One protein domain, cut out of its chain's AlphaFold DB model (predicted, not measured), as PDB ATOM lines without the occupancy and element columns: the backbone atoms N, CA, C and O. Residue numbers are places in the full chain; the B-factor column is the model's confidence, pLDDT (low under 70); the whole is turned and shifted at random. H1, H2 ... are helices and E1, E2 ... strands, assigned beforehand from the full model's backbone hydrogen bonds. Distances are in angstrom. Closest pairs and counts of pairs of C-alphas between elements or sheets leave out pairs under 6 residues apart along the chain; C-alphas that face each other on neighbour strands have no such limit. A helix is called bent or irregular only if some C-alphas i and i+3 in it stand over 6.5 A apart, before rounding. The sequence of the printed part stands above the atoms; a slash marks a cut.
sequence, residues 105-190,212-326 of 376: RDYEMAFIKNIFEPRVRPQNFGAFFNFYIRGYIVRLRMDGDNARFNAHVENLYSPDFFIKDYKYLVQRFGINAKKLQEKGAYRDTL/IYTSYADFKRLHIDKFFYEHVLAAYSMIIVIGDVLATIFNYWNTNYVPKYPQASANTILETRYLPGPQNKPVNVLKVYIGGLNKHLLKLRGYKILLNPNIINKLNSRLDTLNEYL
ATOM      1  N   ARG A 105      53.239 -52.718 -39.777       87.56
ATOM      2  CA  ARG A 105      52.756 -51.778 -38.747       87.56
ATOM      3  C   ARG A 105      52.576 -50.368 -39.297       87.56
ATOM      4  O   ARG A 105      51.572 -49.720 -38.987       87.56
ATOM      5  N   ASP A 106      53.516 -49.898 -40.109       91.19
ATOM      6  CA  ASP A 106      53.429 -48.583 -40.742       91.19
ATOM      7  C   ASP A 106      52.241 -48.515 -41.706       91.19
ATOM      8  O   ASP A 106      51.501 -47.524 -41.709       91.19
ATOM      9  N   TYR A 107      51.987 -49.590 -42.455       92.50
ATOM     10  CA  TYR A 107      50.839 -49.701 -43.348       92.50
ATOM     11  C   TYR A 107      49.502 -49.677 -42.588       92.50
ATOM     12  O   TYR A 107      48.588 -48.930 -42.952       92.50
ATOM     13  N   GLU A 108      49.382 -50.430 -41.491       93.12
ATOM     14  CA  GLU A 108      48.191 -50.434 -40.629       93.12
ATOM     15  C   GLU A 108      47.917 -49.055 -40.017       93.12
ATOM     16  O   GLU A 108      46.772 -48.587 -39.982       93.12
ATOM     17  N   MET A 109      48.972 -48.384 -39.547       94.31
ATOM     18  CA  MET A 109      48.870 -47.034 -39.005       94.31
ATOM     19  C   MET A 109      48.472 -46.025 -40.083       94.31
ATOM     20  O   MET A 109      47.588 -45.202 -39.840       94.31
ATOM     21  N   ALA A 110      49.081 -46.093 -41.270       94.12
ATOM     22  CA  ALA A 110      48.744 -45.232 -42.399       94.12
ATOM     23  C   ALA A 110      47.281 -45.410 -42.826       94.12
ATOM     24  O   ALA A 110      46.591 -44.423 -43.089       94.12
ATOM     25  N   PHE A 111      46.777 -46.647 -42.821       94.94
ATOM     26  CA  PHE A 111      45.381 -46.946 -43.128       94.94
ATOM     27  C   PHE A 111      44.411 -46.223 -42.181       94.94
ATOM     28  O   PHE A 111      43.484 -45.565 -42.650       94.94
ATOM     29  N   ILE A 112      44.631 -46.278 -40.859       94.50
ATOM     30  CA  ILE A 112      43.786 -45.539 -39.899       94.50
ATOM     31  C   ILE A 112      43.977 -44.035 -40.035       94.50
ATOM     32  O   ILE A 112      42.990 -43.299 -40.019       94.50
ATOM     33  N   LYS A 113      45.221 -43.559 -40.153       94.50
ATOM     34  CA  LYS A 113      45.501 -42.125 -40.293       94.50
ATOM     35  C   LYS A 113      44.749 -41.526 -41.473       94.50
ATOM     36  O   LYS A 113      44.148 -40.479 -41.315       94.50
ATOM     37  N   ASN A 114      44.655 -42.226 -42.600       92.75
ATOM     38  CA  ASN A 114      43.897 -41.749 -43.758       92.75
ATOM     39  C   ASN A 114      42.395 -41.533 -43.496       92.75
ATOM     40  O   ASN A 114      41.752 -40.843 -44.281       92.75
ATOM     41  N   ILE A 115      41.834 -42.112 -42.432       91.38
ATOM     42  CA  ILE A 115      40.434 -41.917 -42.033       91.38
ATOM     43  C   ILE A 115      40.310 -40.759 -41.038       91.38
ATOM     44  O   ILE A 115      39.432 -39.913 -41.167       91.38
ATOM     45  N   PHE A 116      41.197 -40.708 -40.041       93.44
ATOM     46  CA  PHE A 116      41.142 -39.705 -38.970       93.44
ATOM     47  C   PHE A 116      41.894 -38.405 -39.281       93.44
ATOM     48  O   PHE A 116      41.737 -37.450 -38.530       93.44
ATOM     49  N   GLU A 117      42.717 -38.389 -40.328       91.69
ATOM     50  CA  GLU A 117      43.552 -37.287 -40.829       91.69
ATOM     51  C   GLU A 117      43.699 -37.424 -42.366       91.69
ATOM     52  O   GLU A 117      44.793 -37.674 -42.885       91.69
ATOM     53  N   PRO A 118      42.595 -37.342 -43.135       89.62
ATOM     54  CA  PRO A 118      42.632 -37.563 -44.575       89.62
ATOM     55  C   PRO A 118      43.420 -36.459 -45.288       89.62
ATOM     56  O   PRO A 118      43.258 -35.271 -45.010       89.62
ATOM     57  N   ARG A 119      44.225 -36.846 -46.287       85.19
ATOM     58  CA  ARG A 119      44.947 -35.888 -47.149       85.19
ATOM     59  C   ARG A 119      44.002 -35.026 -47.985       85.19
ATOM     60  O   ARG A 119      44.305 -33.872 -48.265       85.19
ATOM     61  N   VAL A 120      42.874 -35.602 -48.401       85.25
ATOM     62  CA  VAL A 120      41.843 -34.914 -49.182       85.25
ATOM     63  C   VAL A 120      40.698 -34.550 -48.249       85.25
ATOM     64  O   VAL A 120      40.089 -35.424 -47.631       85.25
ATOM     65  N   ARG A 121      40.419 -33.252 -48.139       79.19
ATOM     66  CA  ARG A 121      39.347 -32.722 -47.292       79.19
ATOM     67  C   ARG A 121      37.966 -32.972 -47.925       79.19
ATOM     68  O   ARG A 121      37.868 -33.098 -49.147       79.19
ATOM     69  N   PRO A 122      36.894 -33.053 -47.116       78.44
ATOM     70  CA  PRO A 122      35.536 -33.207 -47.632       78.44
ATOM     71  C   PRO A 122      35.130 -32.009 -48.504       78.44
ATOM     72  O   PRO A 122      35.338 -30.865 -48.115       78.44
ATOM     73  N   GLN A 123      34.504 -32.290 -49.651       69.75
ATOM     74  CA  GLN A 123      33.999 -31.278 -50.598       69.75
ATOM     75  C   GLN A 123      32.496 -30.983 -50.429       69.75
ATOM     76  O   GLN A 123      31.964 -30.070 -51.048       69.75
ATOM     77  N   ASN A 124      31.784 -31.748 -49.594       68.81
ATOM     78  CA  ASN A 124      30.351 -31.554 -49.353       68.81
ATOM     79  C   ASN A 124      30.120 -30.498 -48.263       68.81
ATOM     80  O   ASN A 124      29.827 -30.814 -47.103       68.81
ATOM     81  N   PHE A 125      30.270 -29.234 -48.656       65.19
ATOM     82  CA  PHE A 125      30.069 -28.062 -47.806       65.19
ATOM     83  C   PHE A 125      28.629 -28.004 -47.252       65.19
ATOM     84  O   PHE A 125      27.665 -28.407 -47.902       65.19
ATOM     85  N   GLY A 126      28.474 -27.557 -46.002       62.66
ATOM     86  CA  GLY A 126      27.175 -27.353 -45.340       62.66
ATOM     87  C   GLY A 126      26.468 -28.600 -44.780       62.66
ATOM     88  O   GLY A 126      25.712 -28.476 -43.819       62.66
ATOM     89  N   ALA A 127      26.712 -29.804 -45.311       76.81
ATOM     90  CA  ALA A 127      26.120 -31.040 -44.775       76.81
ATOM     91  C   ALA A 127      27.055 -31.822 -43.844       76.81
ATOM     92  O   ALA A 127      26.581 -32.594 -43.011       76.81
ATOM     93  N   PHE A 128      28.366 -31.615 -43.976       85.81
ATOM     94  CA  PHE A 128      29.383 -32.430 -43.315       85.81
ATOM     95  C   PHE A 128      29.228 -32.473 -41.791       85.81
ATOM     96  O   PHE A 128      29.244 -33.547 -41.206       85.81
ATOM     97  N   PHE A 129      29.004 -31.328 -41.144       88.25
ATOM     98  CA  PHE A 129      28.872 -31.276 -39.687       88.25
ATOM     99  C   PHE A 129      27.461 -31.593 -39.177       88.25
ATOM    100  O   PHE A 129      27.241 -31.522 -37.969       88.25
ATOM    101  N   ASN A 130      26.506 -31.951 -40.040       86.62
ATOM    102  CA  ASN A 130      25.163 -32.325 -39.602       86.62
ATOM    103  C   ASN A 130      25.192 -33.642 -38.824       86.62
ATOM    104  O   ASN A 130      25.938 -34.564 -39.147       86.62
ATOM    105  N   PHE A 131      24.350 -33.746 -37.802       87.75
ATOM    106  CA  PHE A 131      24.314 -34.920 -36.935       87.75
ATOM    107  C   PHE A 131      22.939 -35.110 -36.308       87.75
ATOM    108  O   PHE A 131      22.072 -34.240 -36.394       87.75
ATOM    109  N   TYR A 132      22.745 -36.259 -35.664       84.75
ATOM    110  CA  TYR A 132      21.521 -36.569 -34.940       84.75
ATOM    111  C   TYR A 132      21.718 -36.429 -33.434       84.75
ATOM    112  O   TYR A 132      22.679 -36.951 -32.869       84.75
ATOM    113  N   ILE A 133      20.761 -35.793 -32.762       83.44
ATOM    114  CA  ILE A 133      20.681 -35.763 -31.302       83.44
ATOM    115  C   ILE A 133      19.241 -36.030 -30.870       83.44
ATOM    116  O   ILE A 133      18.306 -35.383 -31.329       83.44
ATOM    117  N   ARG A 134      19.046 -37.035 -30.005       82.19
ATOM    118  CA  ARG A 134      17.714 -37.461 -29.520       82.19
ATOM    119  C   ARG A 134      16.685 -37.701 -30.647       82.19
ATOM    120  O   ARG A 134      15.516 -37.388 -30.484       82.19
ATOM    121  N   GLY A 135      17.124 -38.245 -31.784       79.69
ATOM    122  CA  GLY A 135      16.258 -38.523 -32.939       79.69
ATOM    123  C   GLY A 135      16.011 -37.331 -33.870       79.69
ATOM    124  O   GLY A 135      15.409 -37.511 -34.924       79.69
ATOM    125  N   TYR A 136      16.517 -36.140 -33.543       80.31
ATOM    126  CA  TYR A 136      16.394 -34.947 -34.381       80.31
ATOM    127  C   TYR A 136      17.660 -34.702 -35.189       80.31
ATOM    128  O   TYR A 136      18.766 -34.842 -34.664       80.31
ATOM    129  N   ILE A 137      17.491 -34.304 -36.452       83.56
ATOM    130  CA  ILE A 137      18.596 -33.848 -37.292       83.56
ATOM    131  C   ILE A 137      18.941 -32.396 -36.959       83.56
ATOM    132  O   ILE A 137      18.101 -31.502 -37.038       83.56
ATOM    133  N   VAL A 138      20.202 -32.166 -36.620       83.69
ATOM    134  CA  VAL A 138      20.776 -30.850 -36.365       83.69
ATOM    135  C   VAL A 138      21.511 -30.426 -37.621       83.69
ATOM    136  O   VAL A 138      22.435 -31.110 -38.066       83.69
ATOM    137  N   ARG A 139      21.079 -29.309 -38.211       83.75
ATOM    138  CA  ARG A 139      21.685 -28.767 -39.428       83.75
ATOM    139  C   ARG A 139      22.597 -27.601 -39.082       83.75
ATOM    140  O   ARG A 139      22.117 -26.540 -38.690       83.75
ATOM    141  N   LEU A 140      23.899 -27.795 -39.248       81.12
ATOM    142  CA  LEU A 140      24.899 -26.751 -39.064       81.12
ATOM    143  C   LEU A 140      25.115 -26.054 -40.404       81.12
ATOM    144  O   LEU A 140      25.883 -26.517 -41.242       81.12
ATOM    145  N   ARG A 141      24.389 -24.951 -40.621       72.00
ATOM    146  CA  ARG A 141      24.549 -24.142 -41.833       72.00
ATOM    147  C   ARG A 141      25.925 -23.484 -41.821       72.00
ATOM    148  O   ARG A 141      26.182 -22.579 -41.033       72.00
ATOM    149  N   MET A 142      26.794 -23.969 -42.697       74.25
ATOM    150  CA  MET A 142      28.041 -23.317 -43.068       74.25
ATOM    151  C   MET A 142      27.921 -23.000 -44.556       74.25
ATOM    152  O   MET A 142      27.906 -23.917 -45.375       74.25
ATOM    153  N   ASP A 143      27.714 -21.727 -44.890       60.25
ATOM    154  CA  ASP A 143      27.430 -21.318 -46.267       60.25
ATOM    155  C   ASP A 143      28.716 -21.319 -47.114       60.25
ATOM    156  O   ASP A 143      29.585 -20.469 -46.926       60.25
ATOM    157  N   GLY A 144      28.825 -22.267 -48.051       57.91
ATOM    158  CA  GLY A 144      29.921 -22.367 -49.026       57.91
ATOM    159  C   GLY A 144      31.270 -22.853 -48.471       57.91
ATOM    160  O   GLY A 144      31.418 -23.124 -47.278       57.91
ATOM    161  N   ASP A 145      32.261 -22.960 -49.365       61.03
ATOM    162  CA  ASP A 145      33.679 -23.099 -49.007       61.03
ATOM    163  C   ASP A 145      34.180 -21.766 -48.438       61.03
ATOM    164  O   ASP A 145      34.726 -20.916 -49.139       61.03
ATOM    165  N   ASN A 146      33.872 -21.522 -47.165       74.12
ATOM    166  CA  ASN A 146      34.263 -20.306 -46.471       74.12
ATOM    167  C   ASN A 146      35.332 -20.602 -45.409       74.12
ATOM    168  O   ASN A 146      35.487 -21.727 -44.924       74.12
ATOM    169  N   ALA A 147      36.066 -19.563 -45.006       79.25
ATOM    170  CA  ALA A 147      37.143 -19.674 -44.021       79.25
ATOM    171  C   ALA A 147      36.700 -20.345 -42.705       79.25
ATOM    172  O   ALA A 147      37.489 -21.039 -42.065       79.25
ATOM    173  N   ARG A 148      35.423 -20.200 -42.318       82.25
ATOM    174  CA  ARG A 148      34.865 -20.809 -41.105       82.25
ATOM    175  C   ARG A 148      34.722 -22.327 -41.239       82.25
ATOM    176  O   ARG A 148      35.099 -23.041 -40.312       82.25
ATOM    177  N   PHE A 149      34.221 -22.831 -42.369       85.62
ATOM    178  CA  PHE A 149      34.153 -24.272 -42.631       85.62
ATOM    179  C   PHE A 149      35.551 -24.895 -42.600       85.62
ATOM    180  O   PHE A 149      35.772 -25.874 -41.885       85.62
ATOM    181  N   ASN A 150      36.505 -24.281 -43.304       85.62
ATOM    182  CA  ASN A 150      37.877 -24.778 -43.375       85.62
ATOM    183  C   ASN A 150      38.563 -24.797 -42.009       85.62
ATOM    184  O   ASN A 150      39.134 -25.824 -41.648       85.62
ATOM    185  N   ALA A 151      38.412 -23.742 -41.205       88.31
ATOM    186  CA  ALA A 151      38.923 -23.720 -39.836       88.31
ATOM    187  C   ALA A 151      38.313 -24.841 -38.974       88.31
ATOM    188  O   ALA A 151      38.994 -25.457 -38.151       88.31
ATOM    189  N   HIS A 152      37.026 -25.150 -39.160       91.25
ATOM    190  CA  HIS A 152      36.398 -26.245 -38.432       91.25
ATOM    191  C   HIS A 152      36.887 -27.623 -38.884       91.25
ATOM    192  O   HIS A 152      37.082 -28.490 -38.033       91.25
ATOM    193  N   VAL A 153      37.098 -27.829 -40.183       90.69
ATOM    194  CA  VAL A 153      37.679 -29.064 -40.728       90.69
ATOM    195  C   VAL A 153      39.118 -29.248 -40.240       90.69
ATOM    196  O   VAL A 153      39.489 -30.348 -39.835       90.69
ATOM    197  N   GLU A 154      39.905 -28.174 -40.207       90.75
ATOM    198  CA  GLU A 154      41.277 -28.178 -39.688       90.75
ATOM    199  C   GLU A 154      41.333 -28.577 -38.224       90.75
ATOM    200  O   GLU A 154      42.087 -29.471 -37.855       90.75
ATOM    201  N   ASN A 155      40.478 -27.978 -37.402       93.38
ATOM    202  CA  ASN A 155      40.373 -28.336 -35.997       93.38
ATOM    203  C   ASN A 155      39.946 -29.798 -35.810       93.38
ATOM    204  O   ASN A 155      40.579 -30.504 -35.037       93.38
ATOM    205  N   LEU A 156      38.931 -30.292 -36.531       94.06
ATOM    206  CA  LEU A 156      38.471 -31.684 -36.412       94.06
ATOM    207  C   LEU A 156      39.603 -32.696 -36.648       94.06
ATOM    208  O   LEU A 156      39.734 -33.671 -35.903       94.06
ATOM    209  N   TYR A 157      40.391 -32.468 -37.698       92.75
ATOM    210  CA  TYR A 157      41.465 -33.371 -38.104       92.75
ATOM    211  C   TYR A 157      42.804 -33.060 -37.425       92.75
ATOM    212  O   TYR A 157      43.718 -33.875 -37.490       92.75
ATOM    213  N   SER A 158      42.923 -31.944 -36.706       89.94
ATOM    214  CA  SER A 158      44.147 -31.594 -35.991       89.94
ATOM    215  C   SER A 158      44.501 -32.642 -34.918       89.94
ATOM    216  O   SER A 158      43.618 -33.110 -34.179       89.94
ATOM    217  N   PRO A 159      45.791 -33.006 -34.780       86.38
ATOM    218  CA  PRO A 159      46.261 -33.826 -33.664       86.38
ATOM    219  C   PRO A 159      46.103 -33.108 -32.313       86.38
ATOM    220  O   PRO A 159      45.997 -33.772 -31.281       86.38
ATOM    221  N   ASP A 160      46.014 -31.776 -32.324       89.00
ATOM    222  CA  ASP A 160      45.906 -30.946 -31.126       89.00
ATOM    223  C   ASP A 160      44.465 -30.758 -30.654       89.00
ATOM    224  O   ASP A 160      44.249 -30.247 -29.558       89.00
ATOM    225  N   PHE A 161      43.463 -31.152 -31.443       93.94
ATOM    226  CA  PHE A 161      42.065 -31.081 -31.019       93.94
ATOM    227  C   PHE A 161      41.612 -32.408 -30.421       93.94
ATOM    228  O   PHE A 161      41.266 -32.482 -29.240       93.94
ATOM    229  N   PHE A 162      41.658 -33.470 -31.230       93.44
ATOM    230  CA  PHE A 162      41.497 -34.840 -30.765       93.44
ATOM    231  C   PHE A 162      42.846 -35.547 -30.797       93.44
ATOM    232  O   PHE A 162      43.366 -35.850 -31.873       93.44
ATOM    233  N   ILE A 163      43.365 -35.867 -29.618       92.12
ATOM    234  CA  ILE A 163      44.597 -36.626 -29.433       92.12
ATOM    235  C   ILE A 163      44.270 -38.109 -29.634       92.12
ATOM    236  O   ILE A 163      43.372 -38.650 -28.983       92.12
ATOM    237  N   LYS A 164      44.980 -38.767 -30.554       92.88
ATOM    238  CA  LYS A 164      44.655 -40.112 -31.056       92.88
ATOM    239  C   LYS A 164      45.854 -41.053 -30.885       92.88
ATOM    240  O   LYS A 164      46.916 -40.814 -31.449       92.88
ATOM    241  N   ASP A 165      45.682 -42.154 -30.150       92.62
ATOM    242  CA  ASP A 165      46.688 -43.231 -30.074       92.62
ATOM    243  C   ASP A 165      46.500 -44.208 -31.247       92.62
ATOM    244  O   ASP A 165      45.768 -45.196 -31.152       92.62
ATOM    245  N   TYR A 166      47.155 -43.924 -32.376       93.25
ATOM    246  CA  TYR A 166      47.028 -44.718 -33.602       93.25
ATOM    247  C   TYR A 166      47.398 -46.191 -33.426       93.25
ATOM    248  O   TYR A 166      46.713 -47.058 -33.967       93.25
ATOM    249  N   LYS A 167      48.420 -46.492 -32.621       89.75
ATOM    250  CA  LYS A 167      48.823 -47.873 -32.334       89.75
ATOM    251  C   LYS A 167      47.712 -48.621 -31.600       89.75
ATOM    252  O   LYS A 167      47.394 -49.762 -31.934       89.75
ATOM    253  N   TYR A 168      47.079 -47.973 -30.623       89.94
ATOM    254  CA  TYR A 168      45.925 -48.555 -29.948       89.94
ATOM    255  C   TYR A 168      44.715 -48.683 -30.872       89.94
ATOM    256  O   TYR A 168      44.006 -49.682 -30.788       89.94
ATOM    257  N   LEU A 169      44.475 -47.721 -31.765       91.50
ATOM    258  CA  LEU A 169      43.379 -47.797 -32.732       91.50
ATOM    259  C   LEU A 169      43.554 -48.980 -33.697       91.50
ATOM    260  O   LEU A 169      42.584 -49.708 -33.907       91.50
ATOM    261  N   VAL A 170      44.770 -49.231 -34.202       89.19
ATOM    262  CA  VAL A 170      45.105 -50.421 -35.018       89.19
ATOM    263  C   VAL A 170      44.680 -51.692 -34.286       89.19
ATOM    264  O   VAL A 170      43.900 -52.495 -34.807       89.19
ATOM    265  N   GLN A 171      45.104 -51.829 -33.028       86.12
ATOM    266  CA  GLN A 171      44.761 -52.975 -32.191       86.12
ATOM    267  C   GLN A 171      43.251 -53.059 -31.914       86.12
ATOM    268  O   GLN A 171      42.653 -54.134 -31.974       86.12
ATOM    269  N   ARG A 172      42.616 -51.927 -31.595       89.69
ATOM    270  CA  ARG A 172      41.214 -51.847 -31.174       89.69
ATOM    271  C   ARG A 172      40.257 -52.166 -32.314       89.69
ATOM    272  O   ARG A 172      39.252 -52.838 -32.080       89.69
ATOM    273  N   PHE A 173      40.570 -51.704 -33.520       88.25
ATOM    274  CA  PHE A 173      39.828 -52.036 -34.730       88.25
ATOM    275  C   PHE A 173      40.246 -53.379 -35.330       88.25
ATOM    276  O   PHE A 173      39.569 -53.859 -36.241       88.25
ATOM    277  N   GLY A 174      41.294 -54.022 -34.804       87.00
ATOM    278  CA  GLY A 174      41.778 -55.322 -35.259       87.00
ATOM    279  C   GLY A 174      42.154 -55.274 -36.732       87.00
ATOM    280  O   GLY A 174      41.574 -56.015 -37.530       87.00
ATOM    281  N   ILE A 175      43.014 -54.320 -37.081       89.00
ATOM    282  CA  ILE A 175      43.557 -54.155 -38.428       89.00
ATOM    283  C   ILE A 175      44.724 -55.122 -38.607       89.00
ATOM    284  O   ILE A 175      45.402 -55.458 -37.641       89.00
ATOM    285  N   ASN A 176      44.878 -55.626 -39.827       89.00
ATOM    286  CA  ASN A 176      45.926 -56.562 -40.191       89.00
ATOM    287  C   ASN A 176      46.438 -56.223 -41.596       89.00
ATOM    288  O   ASN A 176      45.650 -56.282 -42.542       89.00
ATOM    289  N   ALA A 177      47.719 -55.878 -41.722       89.06
ATOM    290  CA  ALA A 177      48.342 -55.457 -42.978       89.06
ATOM    291  C   ALA A 177      48.157 -56.481 -44.104       89.06
ATOM    292  O   ALA A 177      47.635 -56.138 -45.164       89.06
ATOM    293  N   LYS A 178      48.478 -57.753 -43.835       86.88
ATOM    294  CA  LYS A 178      48.366 -58.847 -44.814       86.88
ATOM    295  C   LYS A 178      46.956 -58.942 -45.390       86.88
ATOM    296  O   LYS A 178      46.779 -58.906 -46.603       86.88
ATOM    297  N   LYS A 179      45.932 -58.927 -44.530       88.50
ATOM    298  CA  LYS A 179      44.527 -58.938 -44.971       88.50
ATOM    299  C   LYS A 179      44.101 -57.671 -45.699       88.50
ATOM    300  O   LYS A 179      43.239 -57.735 -46.564       88.50
ATOM    301  N   LEU A 180      44.636 -56.506 -45.331       90.56
ATOM    302  CA  LEU A 180      44.327 -55.262 -46.038       90.56
ATOM    303  C   LEU A 180      44.885 -55.264 -47.471       90.56
ATOM    304  O   LEU A 180      44.282 -54.647 -48.345       90.56
ATOM    305  N   GLN A 181      46.011 -55.942 -47.703       87.00
ATOM    306  CA  GLN A 181      46.654 -56.061 -49.014       87.00
ATOM    307  C   GLN A 181      46.015 -57.141 -49.905       87.00
ATOM    308  O   GLN A 181      46.200 -57.125 -51.125       87.00
ATOM    309  N   GLU A 182      45.249 -58.069 -49.320       85.19
ATOM    310  CA  GLU A 182      44.522 -59.100 -50.060       85.19
ATOM    311  C   GLU A 182      43.489 -58.480 -51.015       85.19
ATOM    312  O   GLU A 182      42.623 -57.687 -50.632       85.19
ATOM    313  N   LYS A 183      43.554 -58.890 -52.285       80.06
ATOM    314  CA  LYS A 183      42.575 -58.521 -53.310       80.06
ATOM    315  C   LYS A 183      41.477 -59.578 -53.379       80.06
ATOM    316  O   LYS A 183      41.770 -60.769 -53.443       80.06
ATOM    317  N   GLY A 184      40.223 -59.141 -53.448       76.56
ATOM    318  CA  GLY A 184      39.071 -60.017 -53.660       76.56
ATOM    319  C   GLY A 184      37.973 -59.841 -52.618       76.56
ATOM    320  O   GLY A 184      38.171 -59.236 -51.568       76.56
ATOM    321  N   ALA A 185      36.793 -60.383 -52.928       78.56
ATOM    322  CA  ALA A 185      35.596 -60.163 -52.130       78.56
ATOM    323  C   ALA A 185      35.744 -60.705 -50.697       78.56
ATOM    324  O   ALA A 185      35.963 -61.900 -50.484       78.56
ATOM    325  N   TYR A 186      35.547 -59.837 -49.706       77.75
ATOM    326  CA  TYR A 186      35.570 -60.201 -48.296       77.75
ATOM    327  C   TYR A 186      34.161 -60.498 -47.785       77.75
ATOM    328  O   TYR A 186      33.215 -59.733 -47.990       77.75
ATOM    329  N   ARG A 187      34.027 -61.618 -47.071       70.50
ATOM    330  CA  ARG A 187      32.776 -62.039 -46.433       70.50
ATOM    331  C   ARG A 187      32.915 -61.925 -44.922       70.50
ATOM    332  O   ARG A 187      33.729 -62.630 -44.326       70.50
ATOM    333  N   ASP A 188      32.087 -61.093 -44.292       66.75
ATOM    334  CA  ASP A 188      32.008 -61.063 -42.831       66.75
ATOM    335  C   ASP A 188      31.245 -62.294 -42.319       66.75
ATOM    336  O   ASP A 188      30.018 -62.367 -42.356       66.75
ATOM    337  N   THR A 189      31.989 -63.295 -41.855       57.66
ATOM    338  CA  THR A 189      31.444 -64.529 -41.270       57.66
ATOM    339  C   THR A 189      31.328 -64.463 -39.741       57.66
ATOM    340  O   THR A 189      30.696 -65.330 -39.135       57.66
ATOM    341  N   LEU A 190      31.901 -63.433 -39.101       50.22
ATOM    342  CA  LEU A 190      31.988 -63.284 -37.641       50.22
ATOM    343  C   LEU A 190      30.919 -62.339 -37.065       50.22
ATOM    344  O   LEU A 190      30.590 -62.445 -35.875       50.22
ATOM    345  N   ILE A 212      28.541 -58.715 -48.603       72.25
ATOM    346  CA  ILE A 212      29.787 -59.012 -49.316       72.25
ATOM    347  C   ILE A 212      30.460 -57.680 -49.632       72.25
ATOM    348  O   ILE A 212      29.844 -56.806 -50.236       72.25
ATOM    349  N   TYR A 213      31.715 -57.537 -49.224       82.00
ATOM    350  CA  TYR A 213      32.527 -56.352 -49.488       82.00
ATOM    351  C   TYR A 213      33.524 -56.649 -50.602       82.00
ATOM    352  O   TYR A 213      33.942 -57.791 -50.778       82.00
ATOM    353  N   THR A 214      33.933 -55.620 -51.335       84.06
ATOM    354  CA  THR A 214      34.916 -55.713 -52.426       84.06
ATOM    355  C   THR A 214      36.301 -56.141 -51.950       84.06
ATOM    356  O   THR A 214      37.004 -56.821 -52.691       84.06
ATOM    357  N   SER A 215      36.669 -55.795 -50.715       89.00
ATOM    358  CA  SER A 215      37.896 -56.225 -50.043       89.00
ATOM    359  C   SER A 215      37.764 -56.132 -48.520       89.00
ATOM    360  O   SER A 215      36.816 -55.540 -47.988       89.00
ATOM    361  N   TYR A 216      38.728 -56.703 -47.791       87.06
ATOM    362  CA  TYR A 216      38.824 -56.510 -46.342       87.06
ATOM    363  C   TYR A 216      39.116 -55.047 -45.982       87.06
ATOM    364  O   TYR A 216      38.586 -54.541 -44.990       87.06
ATOM    365  N   ALA A 217      39.911 -54.358 -46.807       88.31
ATOM    366  CA  ALA A 217      40.184 -52.934 -46.659       88.31
ATOM    367  C   ALA A 217      38.900 -52.103 -46.744       88.31
ATOM    368  O   ALA A 217      38.670 -51.262 -45.876       88.31
ATOM    369  N   ASP A 218      38.013 -52.397 -47.696       87.44
ATOM    370  CA  ASP A 218      36.741 -51.680 -47.845       87.44
ATOM    371  C   ASP A 218      35.806 -51.929 -46.662       87.44
ATOM    372  O   ASP A 218      35.243 -50.989 -46.099       87.44
ATOM    373  N   PHE A 219      35.698 -53.186 -46.217       88.06
ATOM    374  CA  PHE A 219      34.951 -53.529 -45.007       88.06
ATOM    375  C   PHE A 219      35.452 -52.741 -43.788       88.06
ATOM    376  O   PHE A 219      34.661 -52.131 -43.061       88.06
ATOM    377  N   LYS A 220      36.771 -52.741 -43.556       89.06
ATOM    378  CA  LYS A 220      37.376 -52.034 -42.421       89.06
ATOM    379  C   LYS A 220      37.203 -50.534 -42.527       89.06
ATOM    380  O   LYS A 220      36.850 -49.913 -41.527       89.06
ATOM    381  N   ARG A 221      37.399 -49.971 -43.717       88.44
ATOM    382  CA  ARG A 221      37.222 -48.548 -43.979       88.44
ATOM    383  C   ARG A 221      35.800 -48.115 -43.654       88.44
ATOM    384  O   ARG A 221      35.635 -47.268 -42.789       88.44
ATOM    385  N   LEU A 222      34.787 -48.766 -44.223       86.69
ATOM    386  CA  LEU A 222      33.381 -48.430 -43.968       86.69
ATOM    387  C   LEU A 222      33.008 -48.542 -42.485       86.69
ATOM    388  O   LEU A 222      32.267 -47.711 -41.957       86.69
ATOM    389  N   HIS A 223      33.527 -49.557 -41.792       85.94
ATOM    390  CA  HIS A 223      33.281 -49.726 -40.363       85.94
ATOM    391  C   HIS A 223      33.894 -48.597 -39.521       85.94
ATOM    392  O   HIS A 223      33.251 -48.089 -38.599       85.94
ATOM    393  N   ILE A 224      35.133 -48.212 -39.824       90.94
ATOM    394  CA  ILE A 224      35.850 -47.162 -39.095       90.94
ATOM    395  C   ILE A 224      35.302 -45.778 -39.469       90.94
ATOM    396  O   ILE A 224      35.101 -44.966 -38.570       90.94
ATOM    397  N   ASP A 225      34.970 -45.540 -40.740       87.88
ATOM    398  CA  ASP A 225      34.291 -44.326 -41.208       87.88
ATOM    399  C   ASP A 225      32.982 -44.144 -40.441       87.88
ATOM    400  O   ASP A 225      32.757 -43.101 -39.832       87.88
ATOM    401  N   LYS A 226      32.145 -45.187 -40.360       88.56
ATOM    402  CA  LYS A 226      30.908 -45.138 -39.574       88.56
ATOM    403  C   LYS A 226      31.168 -44.727 -38.121       88.56
ATOM    404  O   LYS A 226      30.491 -43.838 -37.614       88.56
ATOM    405  N   PHE A 227      32.162 -45.331 -37.464       93.00
ATOM    406  CA  PHE A 227      32.553 -44.949 -36.104       93.00
ATOM    407  C   PHE A 227      32.991 -43.478 -36.019       93.00
ATOM    408  O   PHE A 227      32.610 -42.772 -35.083       93.00
ATOM    409  N   PHE A 228      33.787 -43.012 -36.984       93.31
ATOM    410  CA  PHE A 228      34.245 -41.629 -37.060       93.31
ATOM    411  C   PHE A 228      33.057 -40.661 -37.151       93.31
ATOM    412  O   PHE A 228      32.949 -39.760 -36.317       93.31
ATOM    413  N   TYR A 229      32.127 -40.891 -38.083       90.00
ATOM    414  CA  TYR A 229      30.929 -40.064 -38.263       90.00
ATOM    415  C   TYR A 229      30.020 -40.076 -37.024       90.00
ATOM    416  O   TYR A 229      29.625 -39.021 -36.526       90.00
ATOM    417  N   GLU A 230      29.722 -41.258 -36.481       89.75
ATOM    418  CA  GLU A 230      28.792 -41.414 -35.353       89.75
ATOM    419  C   GLU A 230      29.336 -40.877 -34.026       89.75
ATOM    420  O   GLU A 230      28.558 -40.640 -33.095       89.75
ATOM    421  N   HIS A 231      30.656 -40.740 -33.880       93.50
ATOM    422  CA  HIS A 231      31.255 -40.407 -32.590       93.50
ATOM    423  C   HIS A 231      32.226 -39.236 -32.626       93.50
ATOM    424  O   HIS A 231      32.051 -38.319 -31.828       93.50
ATOM    425  N   VAL A 232      33.234 -39.246 -33.498       95.25
ATOM    426  CA  VAL A 232      34.244 -38.174 -33.536       95.25
ATOM    427  C   VAL A 232      33.634 -36.909 -34.120       95.25
ATOM    428  O   VAL A 232      33.628 -35.868 -33.465       95.25
ATOM    429  N   LEU A 233      33.059 -37.020 -35.319       93.75
ATOM    430  CA  LEU A 233      32.428 -35.895 -35.994       93.75
ATOM    431  C   LEU A 233      31.228 -35.388 -35.200       93.75
ATOM    432  O   LEU A 233      31.132 -34.193 -34.955       93.75
ATOM    433  N   ALA A 234      30.365 -36.287 -34.713       93.12
ATOM    434  CA  ALA A 234      29.241 -35.908 -33.861       93.12
ATOM    435  C   ALA A 234      29.691 -35.141 -32.603       93.12
ATOM    436  O   ALA A 234      29.133 -34.087 -32.307       93.12
ATOM    437  N   ALA A 235      30.721 -35.612 -31.885       95.81
ATOM    438  CA  ALA A 235      31.260 -34.898 -30.723       95.81
ATOM    439  C   ALA A 235      31.768 -33.501 -31.100       95.81
ATOM    440  O   ALA A 235      31.464 -32.524 -30.417       95.81
ATOM    441  N   TYR A 236      32.504 -33.400 -32.204       96.19
ATOM    442  CA  TYR A 236      33.002 -32.126 -32.704       96.19
ATOM    443  C   TYR A 236      31.872 -31.158 -33.083       96.19
ATOM    444  O   TYR A 236      31.870 -30.005 -32.655       96.19
ATOM    445  N   SER A 237      30.859 -31.635 -33.805       94.19
ATOM    446  CA  SER A 237      29.680 -30.847 -34.163       94.19
ATOM    447  C   SER A 237      28.914 -30.350 -32.935       94.19
ATOM    448  O   SER A 237      28.438 -29.216 -32.925       94.19
ATOM    449  N   MET A 238      28.839 -31.141 -31.858       94.88
ATOM    450  CA  MET A 238      28.263 -30.682 -30.586       94.88
ATOM    451  C   MET A 238      29.091 -29.559 -29.945       94.88
ATOM    452  O   MET A 238      28.511 -28.637 -29.376       94.88
ATOM    453  N   ILE A 239      30.425 -29.598 -30.054       95.75
ATOM    454  CA  ILE A 239      31.301 -28.520 -29.566       95.75
ATOM    455  C   ILE A 239      31.053 -27.221 -30.344       95.75
ATOM    456  O   ILE A 239      31.009 -26.159 -29.724       95.75
ATOM    457  N   ILE A 240      30.828 -27.299 -31.662       93.56
ATOM    458  CA  ILE A 240      30.447 -26.135 -32.477       93.56
ATOM    459  C   ILE A 240      29.154 -25.512 -31.933       93.56
ATOM    460  O   ILE A 240      29.140 -24.323 -31.628       93.56
ATOM    461  N   VAL A 241      28.104 -26.316 -31.723       92.88
ATOM    462  CA  VAL A 241      26.819 -25.830 -31.181       92.88
ATOM    463  C   VAL A 241      26.997 -25.161 -29.818       92.88
ATOM    464  O   VAL A 241      26.482 -24.068 -29.596       92.88
ATOM    465  N   ILE A 242      27.743 -25.787 -28.901       94.69
ATOM    466  CA  ILE A 242      28.021 -25.217 -27.573       94.69
ATOM    467  C   ILE A 242      28.744 -23.871 -27.709       94.69
ATOM    468  O   ILE A 242      28.374 -22.901 -27.047       94.69
ATOM    469  N   GLY A 243      29.761 -23.804 -28.570       93.31
ATOM    470  CA  GLY A 243      30.531 -22.590 -28.822       93.31
ATOM    471  C   GLY A 243      29.682 -21.447 -29.375       93.31
ATOM    472  O   GLY A 243      29.796 -20.327 -28.872       93.31
ATOM    473  N   ASP A 244      28.819 -21.746 -30.349       89.75
ATOM    474  CA  ASP A 244      27.914 -20.788 -30.988       89.75
ATOM    475  C   ASP A 244      26.894 -20.242 -29.980       89.75
ATOM    476  O   ASP A 244      26.762 -19.030 -29.835       89.75
ATOM    477  N   VAL A 245      26.237 -21.113 -29.204       90.81
ATOM    478  CA  VAL A 245      25.252 -20.691 -28.190       90.81
ATOM    479  C   VAL A 245      25.902 -19.811 -27.118       90.81
ATOM    480  O   VAL A 245      25.348 -18.774 -26.755       90.81
ATOM    481  N   LEU A 246      27.097 -20.181 -26.637       92.44
ATOM    482  CA  LEU A 246      27.853 -19.361 -25.684       92.44
ATOM    483  C   LEU A 246      28.218 -17.994 -26.266       92.44
ATOM    484  O   LEU A 246      28.105 -16.986 -25.572       92.44
ATOM    485  N   ALA A 247      28.674 -17.950 -27.520       90.31
ATOM    486  CA  ALA A 247      29.025 -16.699 -28.180       90.31
ATOM    487  C   ALA A 247      27.810 -15.771 -28.285       90.31
ATOM    488  O   ALA A 247      27.923 -14.592 -27.958       90.31
ATOM    489  N   THR A 248      26.640 -16.291 -28.656       86.81
ATOM    490  CA  THR A 248      25.451 -15.447 -28.802       86.81
ATOM    491  C   THR A 248      24.965 -14.880 -27.469       86.81
ATOM    492  O   THR A 248      24.620 -13.700 -27.409       86.81
ATOM    493  N   ILE A 249      24.990 -15.668 -26.385       88.25
ATOM    494  CA  ILE A 249      24.626 -15.158 -25.051       88.25
ATOM    495  C   ILE A 249      25.616 -14.075 -24.598       88.25
ATOM    496  O   ILE A 249      25.192 -13.013 -24.144       88.25
ATOM    497  N   PHE A 250      26.925 -14.305 -24.745       90.12
ATOM    498  CA  PHE A 250      27.926 -13.314 -24.339       90.12
ATOM    499  C   PHE A 250      27.891 -12.044 -25.185       90.12
ATOM    500  O   PHE A 250      28.038 -10.956 -24.637       90.12
ATOM    501  N   ASN A 251      27.634 -12.149 -26.488       88.88
ATOM    502  CA  ASN A 251      27.458 -10.976 -27.342       88.88
ATOM    503  C   ASN A 251      26.249 -10.148 -26.895       88.88
ATOM    504  O   ASN A 251      26.352  -8.933 -26.783       88.88
ATOM    505  N   TYR A 252      25.124 -10.798 -26.577       87.25
ATOM    506  CA  TYR A 252      23.967 -10.098 -26.025       87.25
ATOM    507  C   TYR A 252      24.314  -9.375 -24.718       87.25
ATOM    508  O   TYR A 252      23.958  -8.209 -24.543       87.25
ATOM    509  N   TRP A 253      25.018 -10.058 -23.815       85.44
ATOM    510  CA  TRP A 253      25.430  -9.493 -22.537       85.44
ATOM    511  C   TRP A 253      26.335  -8.264 -22.714       85.44
ATOM    512  O   TRP A 253      26.033  -7.212 -22.153       85.44
ATOM    513  N   ASN A 254      27.357  -8.359 -23.568       86.50
ATOM    514  CA  ASN A 254      28.287  -7.264 -23.855       86.50
ATOM    515  C   ASN A 254      27.604  -6.057 -24.513       86.50
ATOM    516  O   ASN A 254      27.952  -4.922 -24.210       86.50
ATOM    517  N   THR A 255      26.634  -6.280 -25.402       86.75
ATOM    518  CA  THR A 255      25.931  -5.184 -26.088       86.75
ATOM    519  C   THR A 255      24.955  -4.447 -25.169       86.75
ATOM    520  O   THR A 255      24.791  -3.239 -25.298       86.75
ATOM    521  N   ASN A 256      24.288  -5.157 -24.255       85.56
ATOM    522  CA  ASN A 256      23.200  -4.593 -23.445       85.56
ATOM    523  C   ASN A 256      23.617  -4.226 -22.013       85.56
ATOM    524  O   ASN A 256      22.810  -3.646 -21.293       85.56
ATOM    525  N   TYR A 257      24.836  -4.577 -21.585       82.94
ATOM    526  CA  TYR A 257      25.380  -4.291 -20.249       82.94
ATOM    527  C   TYR A 257      24.426  -4.652 -19.097       82.94
ATOM    528  O   TYR A 257      24.271  -3.919 -18.120       82.94
ATOM    529  N   VAL A 258      23.765  -5.806 -19.202       81.75
ATOM    530  CA  VAL A 258      22.803  -6.276 -18.195       81.75
ATOM    531  C   VAL A 258      23.498  -7.102 -17.100       81.75
ATOM    532  O   VAL A 258      24.222  -8.039 -17.431       81.75
ATOM    533  N   PRO A 259      23.264  -6.843 -15.797       83.44
ATOM    534  CA  PRO A 259      23.904  -7.607 -14.716       83.44
ATOM    535  C   PRO A 259      23.512  -9.091 -14.687       83.44
ATOM    536  O   PRO A 259      24.296  -9.944 -14.273       83.44
ATOM    537  N   LYS A 260      22.279  -9.399 -15.105       88.25
ATOM    538  CA  LYS A 260      21.722 -10.754 -15.176       88.25
ATOM    539  C   LYS A 260      21.005 -10.964 -16.498       88.25
ATOM    540  O   LYS A 260      20.332 -10.059 -16.987       88.25
ATOM    541  N   TYR A 261      21.130 -12.164 -17.062       84.94
ATOM    542  CA  TYR A 261      20.522 -12.491 -18.347       84.94
ATOM    543  C   TYR A 261      18.983 -12.481 -18.236       84.94
ATOM    544  O   TYR A 261      18.435 -13.276 -17.465       84.94
ATOM    545  N   PRO A 262      18.257 -11.603 -18.957       86.19
ATOM    546  CA  PRO A 262      16.815 -11.455 -18.774       86.19
ATOM    547  C   PRO A 262      16.031 -12.696 -19.222       86.19
ATOM    548  O   PRO A 262      16.295 -13.258 -20.284       86.19
ATOM    549  N   GLN A 263      15.014 -13.091 -18.451       85.38
ATOM    550  CA  GLN A 263      14.170 -14.256 -18.759       85.38
ATOM    551  C   GLN A 263      13.409 -14.089 -20.086       85.38
ATOM    552  O   GLN A 263      13.318 -15.043 -20.855       85.38
ATOM    553  N   ALA A 264      12.903 -12.888 -20.392       83.06
ATOM    554  CA  ALA A 264      12.254 -12.604 -21.676       83.06
ATOM    555  C   ALA A 264      13.216 -12.864 -22.848       83.06
ATOM    556  O   ALA A 264      12.890 -13.631 -23.748       83.06
ATOM    557  N   SER A 265      14.440 -12.335 -22.762       81.94
ATOM    558  CA  SER A 265      15.515 -12.555 -23.735       81.94
ATOM    559  C   SER A 265      15.897 -14.028 -23.878       81.94
ATOM    560  O   SER A 265      16.049 -14.519 -24.991       81.94
ATOM    561  N   ALA A 266      15.998 -14.754 -22.765       80.25
ATOM    562  CA  ALA A 266      16.284 -16.186 -22.759       80.25
ATOM    563  C   ALA A 266      15.170 -17.031 -23.407       80.25
ATOM    564  O   ALA A 266      15.438 -18.136 -23.881       80.25
ATOM    565  N   ASN A 267      13.937 -16.515 -23.438       77.25
ATOM    566  CA  ASN A 267      12.795 -17.161 -24.077       77.25
ATOM    567  C   ASN A 267      12.637 -16.801 -25.564       77.25
ATOM    568  O   ASN A 267      12.095 -17.620 -26.294       77.25
ATOM    569  N   THR A 268      13.079 -15.618 -26.015       70.62
ATOM    570  CA  THR A 268      12.770 -15.105 -27.369       70.62
ATOM    571  C   THR A 268      13.983 -14.862 -28.266       70.62
ATOM    572  O   THR A 268      13.918 -15.132 -29.461       70.62
ATOM    573  N   ILE A 269      15.103 -14.363 -27.730       56.44
ATOM    574  CA  ILE A 269      16.224 -13.836 -28.541       56.44
ATOM    575  C   ILE A 269      17.042 -14.954 -29.196       56.44
ATOM    576  O   ILE A 269      17.778 -14.722 -30.152       56.44
ATOM    577  N   LEU A 270      16.909 -16.182 -28.705       54.91
ATOM    578  CA  LEU A 270      17.785 -17.283 -29.066       54.91
ATOM    579  C   LEU A 270      17.016 -18.592 -29.252       54.91
ATOM    580  O   LEU A 270      17.425 -19.626 -28.725       54.91
ATOM    581  N   GLU A 271      15.948 -18.579 -30.050       54.78
ATOM    582  CA  GLU A 271      15.531 -19.802 -30.742       54.78
ATOM    583  C   GLU A 271      16.644 -20.219 -31.722       54.78
ATOM    584  O   GLU A 271      16.573 -20.049 -32.938       54.78
ATOM    585  N   THR A 272      17.744 -20.747 -31.195       55.62
ATOM    586  CA  THR A 272      18.814 -21.318 -32.010       55.62
ATOM    587  C   THR A 272      18.216 -22.494 -32.757       55.62
ATOM    588  O   THR A 272      17.612 -23.304 -32.104       55.62
ATOM    589  N   ARG A 273      18.287 -22.682 -34.075       65.56
ATOM    590  CA  ARG A 273      17.538 -23.795 -34.725       65.56
ATOM    591  C   ARG A 273      18.141 -25.199 -34.483       65.56
ATOM    592  O   ARG A 273      18.243 -25.999 -35.409       65.56
ATOM    593  N   TYR A 274      18.574 -25.490 -33.257       75.94
ATOM    594  CA  TYR A 274      19.264 -26.704 -32.842       75.94
ATOM    595  C   TYR A 274      18.368 -27.678 -32.062       75.94
ATOM    596  O   TYR A 274      18.735 -28.847 -31.967       75.94
ATOM    597  N   LEU A 275      17.221 -27.251 -31.515       76.06
ATOM    598  CA  LEU A 275      16.208 -28.134 -30.915       76.06
ATOM    599  C   LEU A 275      14.786 -27.747 -31.371       76.06
ATOM    600  O   LEU A 275      14.540 -26.589 -31.700       76.06
ATOM    601  N   PRO A 276      13.834 -28.697 -31.409       70.75
ATOM    602  CA  PRO A 276      12.455 -28.406 -31.789       70.75
ATOM    603  C   PRO A 276      11.642 -27.784 -30.641       70.75
ATOM    604  O   PRO A 276      11.778 -28.166 -29.475       70.75
ATOM    605  N   GLY A 277      10.719 -26.890 -31.005       74.06
ATOM    606  CA  GLY A 277       9.663 -26.386 -30.125       74.06
ATOM    607  C   GLY A 277      10.171 -25.630 -28.884       74.06
ATOM    608  O   GLY A 277      11.222 -24.995 -28.934       74.06
ATOM    609  N   PRO A 278       9.467 -25.706 -27.739       69.25
ATOM    610  CA  PRO A 278       9.763 -24.895 -26.549       69.25
ATOM    611  C   PRO A 278      11.063 -25.294 -25.827       69.25
ATOM    612  O   PRO A 278      11.505 -24.611 -24.902       69.25
ATOM    613  N   GLN A 279      11.694 -26.399 -26.242       74.00
ATOM    614  CA  GLN A 279      12.993 -26.849 -25.734       74.00
ATOM    615  C   GLN A 279      14.158 -26.037 -26.298       74.00
ATOM    616  O   GLN A 279      15.293 -26.182 -25.845       74.00
ATOM    617  N   ASN A 280      13.878 -25.163 -27.260       78.44
ATOM    618  CA  ASN A 280      14.873 -24.433 -28.013       78.44
ATOM    619  C   ASN A 280      15.474 -23.212 -27.300       78.44
ATOM    620  O   ASN A 280      15.979 -22.287 -27.927       78.44
ATOM    621  N   LYS A 281      15.411 -23.222 -25.969       84.69
ATOM    622  CA  LYS A 281      15.973 -22.191 -25.102       84.69
ATOM    623  C   LYS A 281      17.492 -22.379 -24.990       84.69
ATOM    624  O   LYS A 281      17.938 -23.519 -24.838       84.69
ATOM    625  N   PRO A 282      18.305 -21.315 -24.943       85.06
ATOM    626  CA  PRO A 282      19.773 -21.397 -25.006       85.06
ATOM    627  C   PRO A 282      20.397 -22.277 -23.936       85.06
ATOM    628  O   PRO A 282      21.202 -23.159 -24.220       85.06
ATOM    629  N   VAL A 283      19.987 -22.072 -22.684       88.56
ATOM    630  CA  VAL A 283      20.496 -22.851 -21.555       88.56
ATOM    631  C   VAL A 283      20.068 -24.317 -21.668       88.56
ATOM    632  O   VAL A 283      20.841 -25.214 -21.331       88.56
ATOM    633  N   ASN A 284      18.874 -24.594 -22.199       87.69
ATOM    634  CA  ASN A 284      18.414 -25.964 -22.431       87.69
ATOM    635  C   ASN A 284      19.197 -26.639 -23.559       87.69
ATOM    636  O   ASN A 284      19.615 -27.786 -23.401       87.69
ATOM    637  N   VAL A 285      19.467 -25.915 -24.646       88.94
ATOM    638  CA  VAL A 285      20.364 -26.346 -25.721       88.94
ATOM    639  C   VAL A 285      21.723 -26.710 -25.115       88.94
ATOM    640  O   VAL A 285      22.132 -27.867 -25.212       88.94
ATOM    641  N   LEU A 286      22.371 -25.813 -24.363       92.50
ATOM    642  CA  LEU A 286      23.646 -26.113 -23.693       92.50
ATOM    643  C   LEU A 286      23.575 -27.393 -22.845       92.50
ATOM    644  O   LEU A 286      24.410 -28.281 -23.014       92.50
ATOM    645  N   LYS A 287      22.553 -27.549 -21.994       91.88
ATOM    646  CA  LYS A 287      22.377 -28.755 -21.162       91.88
ATOM    647  C   LYS A 287      22.292 -30.036 -22.002       91.88
ATOM    648  O   LYS A 287      22.943 -31.033 -21.681       91.88
ATOM    649  N   VAL A 288      21.502 -30.024 -23.076       91.62
ATOM    650  CA  VAL A 288      21.307 -31.186 -23.956       91.62
ATOM    651  C   VAL A 288      22.594 -31.541 -24.698       91.62
ATOM    652  O   VAL A 288      22.976 -32.715 -24.712       91.62
ATOM    653  N   TYR A 289      23.274 -30.550 -25.274       94.56
ATOM    654  CA  TYR A 289      24.478 -30.764 -26.075       94.56
ATOM    655  C   TYR A 289      25.697 -31.119 -25.221       94.56
ATOM    656  O   TYR A 289      26.432 -32.025 -25.600       94.56
ATOM    657  N   ILE A 290      25.874 -30.529 -24.032       96.06
ATOM    658  CA  ILE A 290      26.930 -30.944 -23.087       96.06
ATOM    659  C   ILE A 290      26.691 -32.394 -22.635       96.06
ATOM    660  O   ILE A 290      27.611 -33.213 -22.632       96.06
ATOM    661  N   GLY A 291      25.444 -32.754 -22.313       94.69
ATOM    662  CA  GLY A 291      25.094 -34.128 -21.949       94.69
ATOM    663  C   GLY A 291      25.322 -35.132 -23.086       94.69
ATOM    664  O   GLY A 291      25.788 -36.245 -22.841       94.69
ATOM    665  N   GLY A 292      25.017 -34.748 -24.329       94.00
ATOM    666  CA  GLY A 292      25.317 -35.537 -25.528       94.00
ATOM    667  C   GLY A 292      26.820 -35.696 -25.756       94.00
ATOM    668  O   GLY A 292      27.302 -36.820 -25.905       94.00
ATOM    669  N   LEU A 293      27.567 -34.592 -25.686       96.38
ATOM    670  CA  LEU A 293      29.015 -34.560 -25.857       96.38
ATOM    671  C   LEU A 293      29.696 -35.499 -24.863       96.38
ATOM    672  O   LEU A 293      30.469 -36.361 -25.270       96.38
ATOM    673  N   ASN A 294      29.335 -35.422 -23.582       95.62
ATOM    674  CA  ASN A 294      29.891 -36.286 -22.541       95.62
ATOM    675  C   ASN A 294      29.711 -37.783 -22.847       95.62
ATOM    676  O   ASN A 294      30.618 -38.578 -22.594       95.62
ATOM    677  N   LYS A 295      28.583 -38.188 -23.448       93.25
ATOM    678  CA  LYS A 295      28.375 -39.584 -23.877       93.25
ATOM    679  C   LYS A 295      29.349 -39.988 -24.983       93.25
ATOM    680  O   LYS A 295      29.919 -41.079 -24.918       93.25
ATOM    681  N   HIS A 296      29.569 -39.119 -25.969       94.06
ATOM    682  CA  HIS A 296      30.539 -39.381 -27.029       94.06
ATOM    683  C   HIS A 296      31.974 -39.378 -26.500       94.06
ATOM    684  O   HIS A 296      32.717 -40.307 -26.802       94.06
ATOM    685  N   LEU A 297      32.352 -38.429 -25.640       94.31
ATOM    686  CA  LEU A 297      33.686 -38.381 -25.035       94.31
ATOM    687  C   LEU A 297      34.005 -39.658 -24.240       94.31
ATOM    688  O   LEU A 297      35.103 -40.199 -24.363       94.31
ATOM    689  N   LEU A 298      33.035 -40.207 -23.500       91.62
ATOM    690  CA  LEU A 298      33.187 -41.496 -22.812       91.62
ATOM    691  C   LEU A 298      33.392 -42.667 -23.785       91.62
ATOM    692  O   LEU A 298      34.187 -43.570 -23.509       91.62
ATOM    693  N   LYS A 299      32.692 -42.668 -24.925       91.44
ATOM    694  CA  LYS A 299      32.862 -43.684 -25.973       91.44
ATOM    695  C   LYS A 299      34.242 -43.576 -26.627       91.44
ATOM    696  O   LYS A 299      34.932 -44.589 -26.728       91.44
ATOM    697  N   LEU A 300      34.645 -42.366 -27.010       93.38
ATOM    698  CA  LEU A 300      35.930 -42.043 -27.636       93.38
ATOM    699  C   LEU A 300      37.119 -42.389 -26.731       93.38
ATOM    700  O   LEU A 300      38.093 -42.985 -27.192       93.38
ATOM    701  N   ARG A 301      36.993 -42.167 -25.418       89.75
ATOM    702  CA  ARG A 301      37.974 -42.604 -24.412       89.75
ATOM    703  C   ARG A 301      38.258 -44.105 -24.479       89.75
ATOM    704  O   ARG A 301      39.404 -44.522 -24.347       89.75
ATOM    705  N   GLY A 302      37.241 -44.932 -24.739       87.44
ATOM    706  CA  GLY A 302      37.400 -46.381 -24.927       87.44
ATOM    707  C   GLY A 302      38.215 -46.774 -26.168       87.44
ATOM    708  O   GLY A 302      38.613 -47.932 -26.296       87.44
ATOM    709  N   TYR A 303      38.458 -45.819 -27.063       91.81
ATOM    710  CA  TYR A 303      39.299 -45.928 -28.252       91.81
ATOM    711  C   TYR A 303      40.593 -45.112 -28.115       91.81
ATOM    712  O   TYR A 303      41.334 -45.000 -29.081       91.81
ATOM    713  N   LYS A 304      40.885 -44.558 -26.926       91.12
ATOM    714  CA  LYS A 304      41.989 -43.610 -26.695       91.12
ATOM    715  C   LYS A 304      41.994 -42.432 -27.679       91.12
ATOM    716  O   LYS A 304      43.043 -41.990 -28.141       91.12
ATOM    717  N   ILE A 305      40.799 -41.937 -27.987       93.25
ATOM    718  CA  ILE A 305      40.602 -40.663 -28.668       93.25
ATOM    719  C   ILE A 305      40.195 -39.671 -27.585       93.25
ATOM    720  O   ILE A 305      39.116 -39.793 -26.998       93.25
ATOM    721  N   LEU A 306      41.096 -38.746 -27.272       93.56
ATOM    722  CA  LEU A 306      40.951 -37.780 -26.189       93.56
ATOM    723  C   LEU A 306      40.719 -36.389 -26.767       93.56
ATOM    724  O   LEU A 306      41.281 -36.050 -27.798       93.56
ATOM    725  N   LEU A 307      39.889 -35.589 -26.111       94.31
ATOM    726  CA  LEU A 307      39.686 -34.191 -26.462       94.31
ATOM    727  C   LEU A 307      40.771 -33.437 -25.709       94.31
ATOM    728  O   LEU A 307      41.013 -33.740 -24.542       94.31
ATOM    729  N   ASN A 308      41.443 -32.494 -26.361       92.81
ATOM    730  CA  ASN A 308      42.532 -31.777 -25.718       92.81
ATOM    731  C   ASN A 308      42.042 -31.120 -24.408       92.81
ATOM    732  O   ASN A 308      41.067 -30.356 -24.444       92.81
ATOM    733  N   PRO A 309      42.708 -31.379 -23.264       91.56
ATOM    734  CA  PRO A 309      42.338 -30.800 -21.974       91.56
ATOM    735  C   PRO A 309      42.217 -29.274 -22.002       91.56
ATOM    736  O   PRO A 309      41.343 -28.713 -21.347       91.56
ATOM    737  N   ASN A 310      43.020 -28.587 -22.821       92.38
ATOM    738  CA  ASN A 310      42.953 -27.133 -22.968       92.38
ATOM    739  C   ASN A 310      41.607 -26.670 -23.546       92.38
ATOM    740  O   ASN A 310      41.072 -25.643 -23.127       92.38
ATOM    741  N   ILE A 311      41.028 -27.435 -24.476       93.38
ATOM    742  CA  ILE A 311      39.710 -27.143 -25.057       93.38
ATOM    743  C   ILE A 311      38.621 -27.340 -24.001       93.38
ATOM    744  O   ILE A 311      37.743 -26.488 -23.861       93.38
ATOM    745  N   ILE A 312      38.703 -28.431 -23.231       93.88
ATOM    746  CA  ILE A 312      37.770 -28.727 -22.135       93.88
ATOM    747  C   ILE A 312      37.807 -27.605 -21.094       93.88
ATOM    748  O   ILE A 312      36.764 -27.042 -20.762       93.88
ATOM    749  N   ASN A 313      39.004 -27.226 -20.639       94.12
ATOM    750  CA  ASN A 313      39.202 -26.172 -19.647       94.12
ATOM    751  C   ASN A 313      38.666 -24.825 -20.141       94.12
ATOM    752  O   ASN A 313      37.937 -24.150 -19.415       94.12
ATOM    753  N   LYS A 314      38.946 -24.456 -21.397       94.62
ATOM    754  CA  LYS A 314      38.448 -23.209 -21.994       94.62
ATOM    755  C   LYS A 314      36.922 -23.179 -22.087       94.62
ATOM    756  O   LYS A 314      36.310 -22.153 -21.800       94.62
ATOM    757  N   LEU A 315      36.292 -24.281 -22.495       95.25
ATOM    758  CA  LEU A 315      34.833 -24.360 -22.575       95.25
ATOM    759  C   LEU A 315      34.184 -24.343 -21.187       95.25
ATOM    760  O   LEU A 315      33.215 -23.613 -20.996       95.25
ATOM    761  N   ASN A 316      34.720 -25.091 -20.222       96.25
ATOM    762  CA  ASN A 316      34.200 -25.102 -18.854       96.25
ATOM    763  C   ASN A 316      34.359 -23.738 -18.172       96.25
ATOM    764  O   ASN A 316      33.389 -23.258 -17.602       96.25
ATOM    765  N   SER A 317      35.496 -23.057 -18.342       96.12
ATOM    766  CA  SER A 317      35.682 -21.688 -17.843       96.12
ATOM    767  C   SER A 317      34.638 -20.724 -18.420       96.12
ATOM    768  O   SER A 317      34.009 -19.983 -17.672       96.12
ATOM    769  N   ARG A 318      34.351 -20.798 -19.728       96.00
ATOM    770  CA  ARG A 318      33.258 -20.014 -20.334       96.00
ATOM    771  C   ARG A 318      31.887 -20.383 -19.760       96.00
ATOM    772  O   ARG A 318      31.039 -19.511 -19.620       96.00
ATOM    773  N   LEU A 319      31.635 -21.649 -19.435       96.25
ATOM    774  CA  LEU A 319      30.381 -22.065 -18.792       96.25
ATOM    775  C   LEU A 319      30.268 -21.551 -17.350       96.25
ATOM    776  O   LEU A 319      29.161 -21.257 -16.897       96.25
ATOM    777  N   ASP A 320      31.383 -21.441 -16.632       95.38
ATOM    778  CA  ASP A 320      31.421 -20.873 -15.285       95.38
ATOM    779  C   ASP A 320      31.136 -19.370 -15.327       95.38
ATOM    780  O   ASP A 320      30.192 -18.920 -14.680       95.38
ATOM    781  N   THR A 321      31.815 -18.637 -16.213       94.62
ATOM    782  CA  THR A 321      31.529 -17.223 -16.496       94.62
ATOM    783  C   THR A 321      30.066 -17.006 -16.889       94.62
ATOM    784  O   THR A 321      29.411 -16.108 -16.373       94.62
ATOM    785  N   LEU A 322      29.488 -17.862 -17.744       93.62
ATOM    786  CA  LEU A 322      28.060 -17.778 -18.060       93.62
ATOM    787  C   LEU A 322      27.191 -17.914 -16.801       93.62
ATOM    788  O   LEU A 322      26.246 -17.149 -16.636       93.62
ATOM    789  N   ASN A 323      27.484 -18.873 -15.918       93.81
ATOM    790  CA  ASN A 323      26.688 -19.085 -14.708       93.81
ATOM    791  C   ASN A 323      26.706 -17.880 -13.763       93.81
ATOM    792  O   ASN A 323      25.712 -17.660 -13.073       93.81
ATOM    793  N   GLU A 324      27.762 -17.070 -13.754       92.31
ATOM    794  CA  GLU A 324      27.790 -15.813 -12.996       92.31
ATOM    795  C   GLU A 324      26.711 -14.826 -13.478       92.31
ATOM    796  O   GLU A 324      26.109 -14.126 -12.658       92.31
ATOM    797  N   TYR A 325      26.371 -14.841 -14.772       89.50
ATOM    798  CA  TYR A 325      25.334 -13.989 -15.377       89.50
ATOM    799  C   TYR A 325      23.923 -14.580 -15.334       89.50
ATOM    800  O   TYR A 325      22.952 -13.882 -15.636       89.50
ATOM    801  N   LEU A 326      23.778 -15.846 -14.949       92.06
ATOM    802  CA  LEU A 326      22.478 -16.496 -14.808       92.06
ATOM    803  C   LEU A 326      21.858 -16.229 -13.425       92.06
ATOM    804  O   LEU A 326      22.531 -15.823 -12.464       92.06
TER     805      LEU A 326
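Overview. This is residues 105 to 190 and 212 to 326 of the 376 residues of an uncharacterized protein of viral metagenome (UniProt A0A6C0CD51). One long, nearly straight helix, H5, is the spine of the body: H7 and H8 pack on its second arm, while H1 and the short H4 pack on its first, with H3 on H1. Two small sheets, the hairpin E1 E2 and the pair E3 E4, lie about the middle of the length, and H4 and H6 lie towards opposite ends. The 201 printed residues have eight named helices and four named strands, in the order H1 E1 E2 H2 E3 H3 H4 H5 H6 H7 E4 H8; both sheets are antiparallel and the class is mostly helix. The whole is only just compact, close to loose, with a radius of gyration of the C-alphas of 19.9 A and spans of 65 by 33 by 30 A.

Arrangement. Look first at the antiparallel hairpin of E1, residues 131 to 133, and E2, residues 136 to 138, where N 133 and O 136 are within hydrogen-bond range at 2.9 A. E3, residues 162 to 164, and E4, residues 305 to 307, are antiparallel too, with N 163 and O 306 at 2.8 A. Turn to the hub H5, residues 216 to 256, assigned as one helix by its hydrogen bonds but bent: C-alphas 230 and 233 are 6.6 A apart, and arms H5a, residues 216 to 230, and H5b, residues 233 to 256, stand at 23 degrees. H7, residues 282 to 301, touches H5b at a shallow tilt of 30 degrees, opposite ways; their closest C-alphas, Leu 293 and Ala 235, are 5.4 A apart. H8, residues 309 to 325, touches H5b with residues 315 to 322 alone, the closest C-alphas being Arg 318 and Leu 246, 7.6 A. H1, residues 105 to 116, touches H5a with residues 115 to 116 alone, Ile 115 and Asp 225 having the closest C-alphas, 6.6 A. Every O i to N i+4 pair is within hydrogen-bond range in H5a, H5b and H7, against 7 of 8 in H1 and 12 of 13 in H8.

Along the chain. Find C-alpha 105 at (52.756, -51.778, -38.747), where H1 begins. H5a covers 21.2 A and H5b 35.0 A, ending at C-alpha 256 at (23.200, -4.593, -23.445). H7 covers 28.0 A and H8 24.8 A.

Size, cuts and confidence. The two C-alphas farthest apart, those of Gly 184 and Pro 259, are 67.0 A apart. Residues 191 to 211 are not printed; C-alphas 190 and 212 are 12.6 A apart across the cut. The links H1 to E1 and residues 269 to 281 are long. Sixteen printed residues have pLDDT under 70, among them residues 269 to 273.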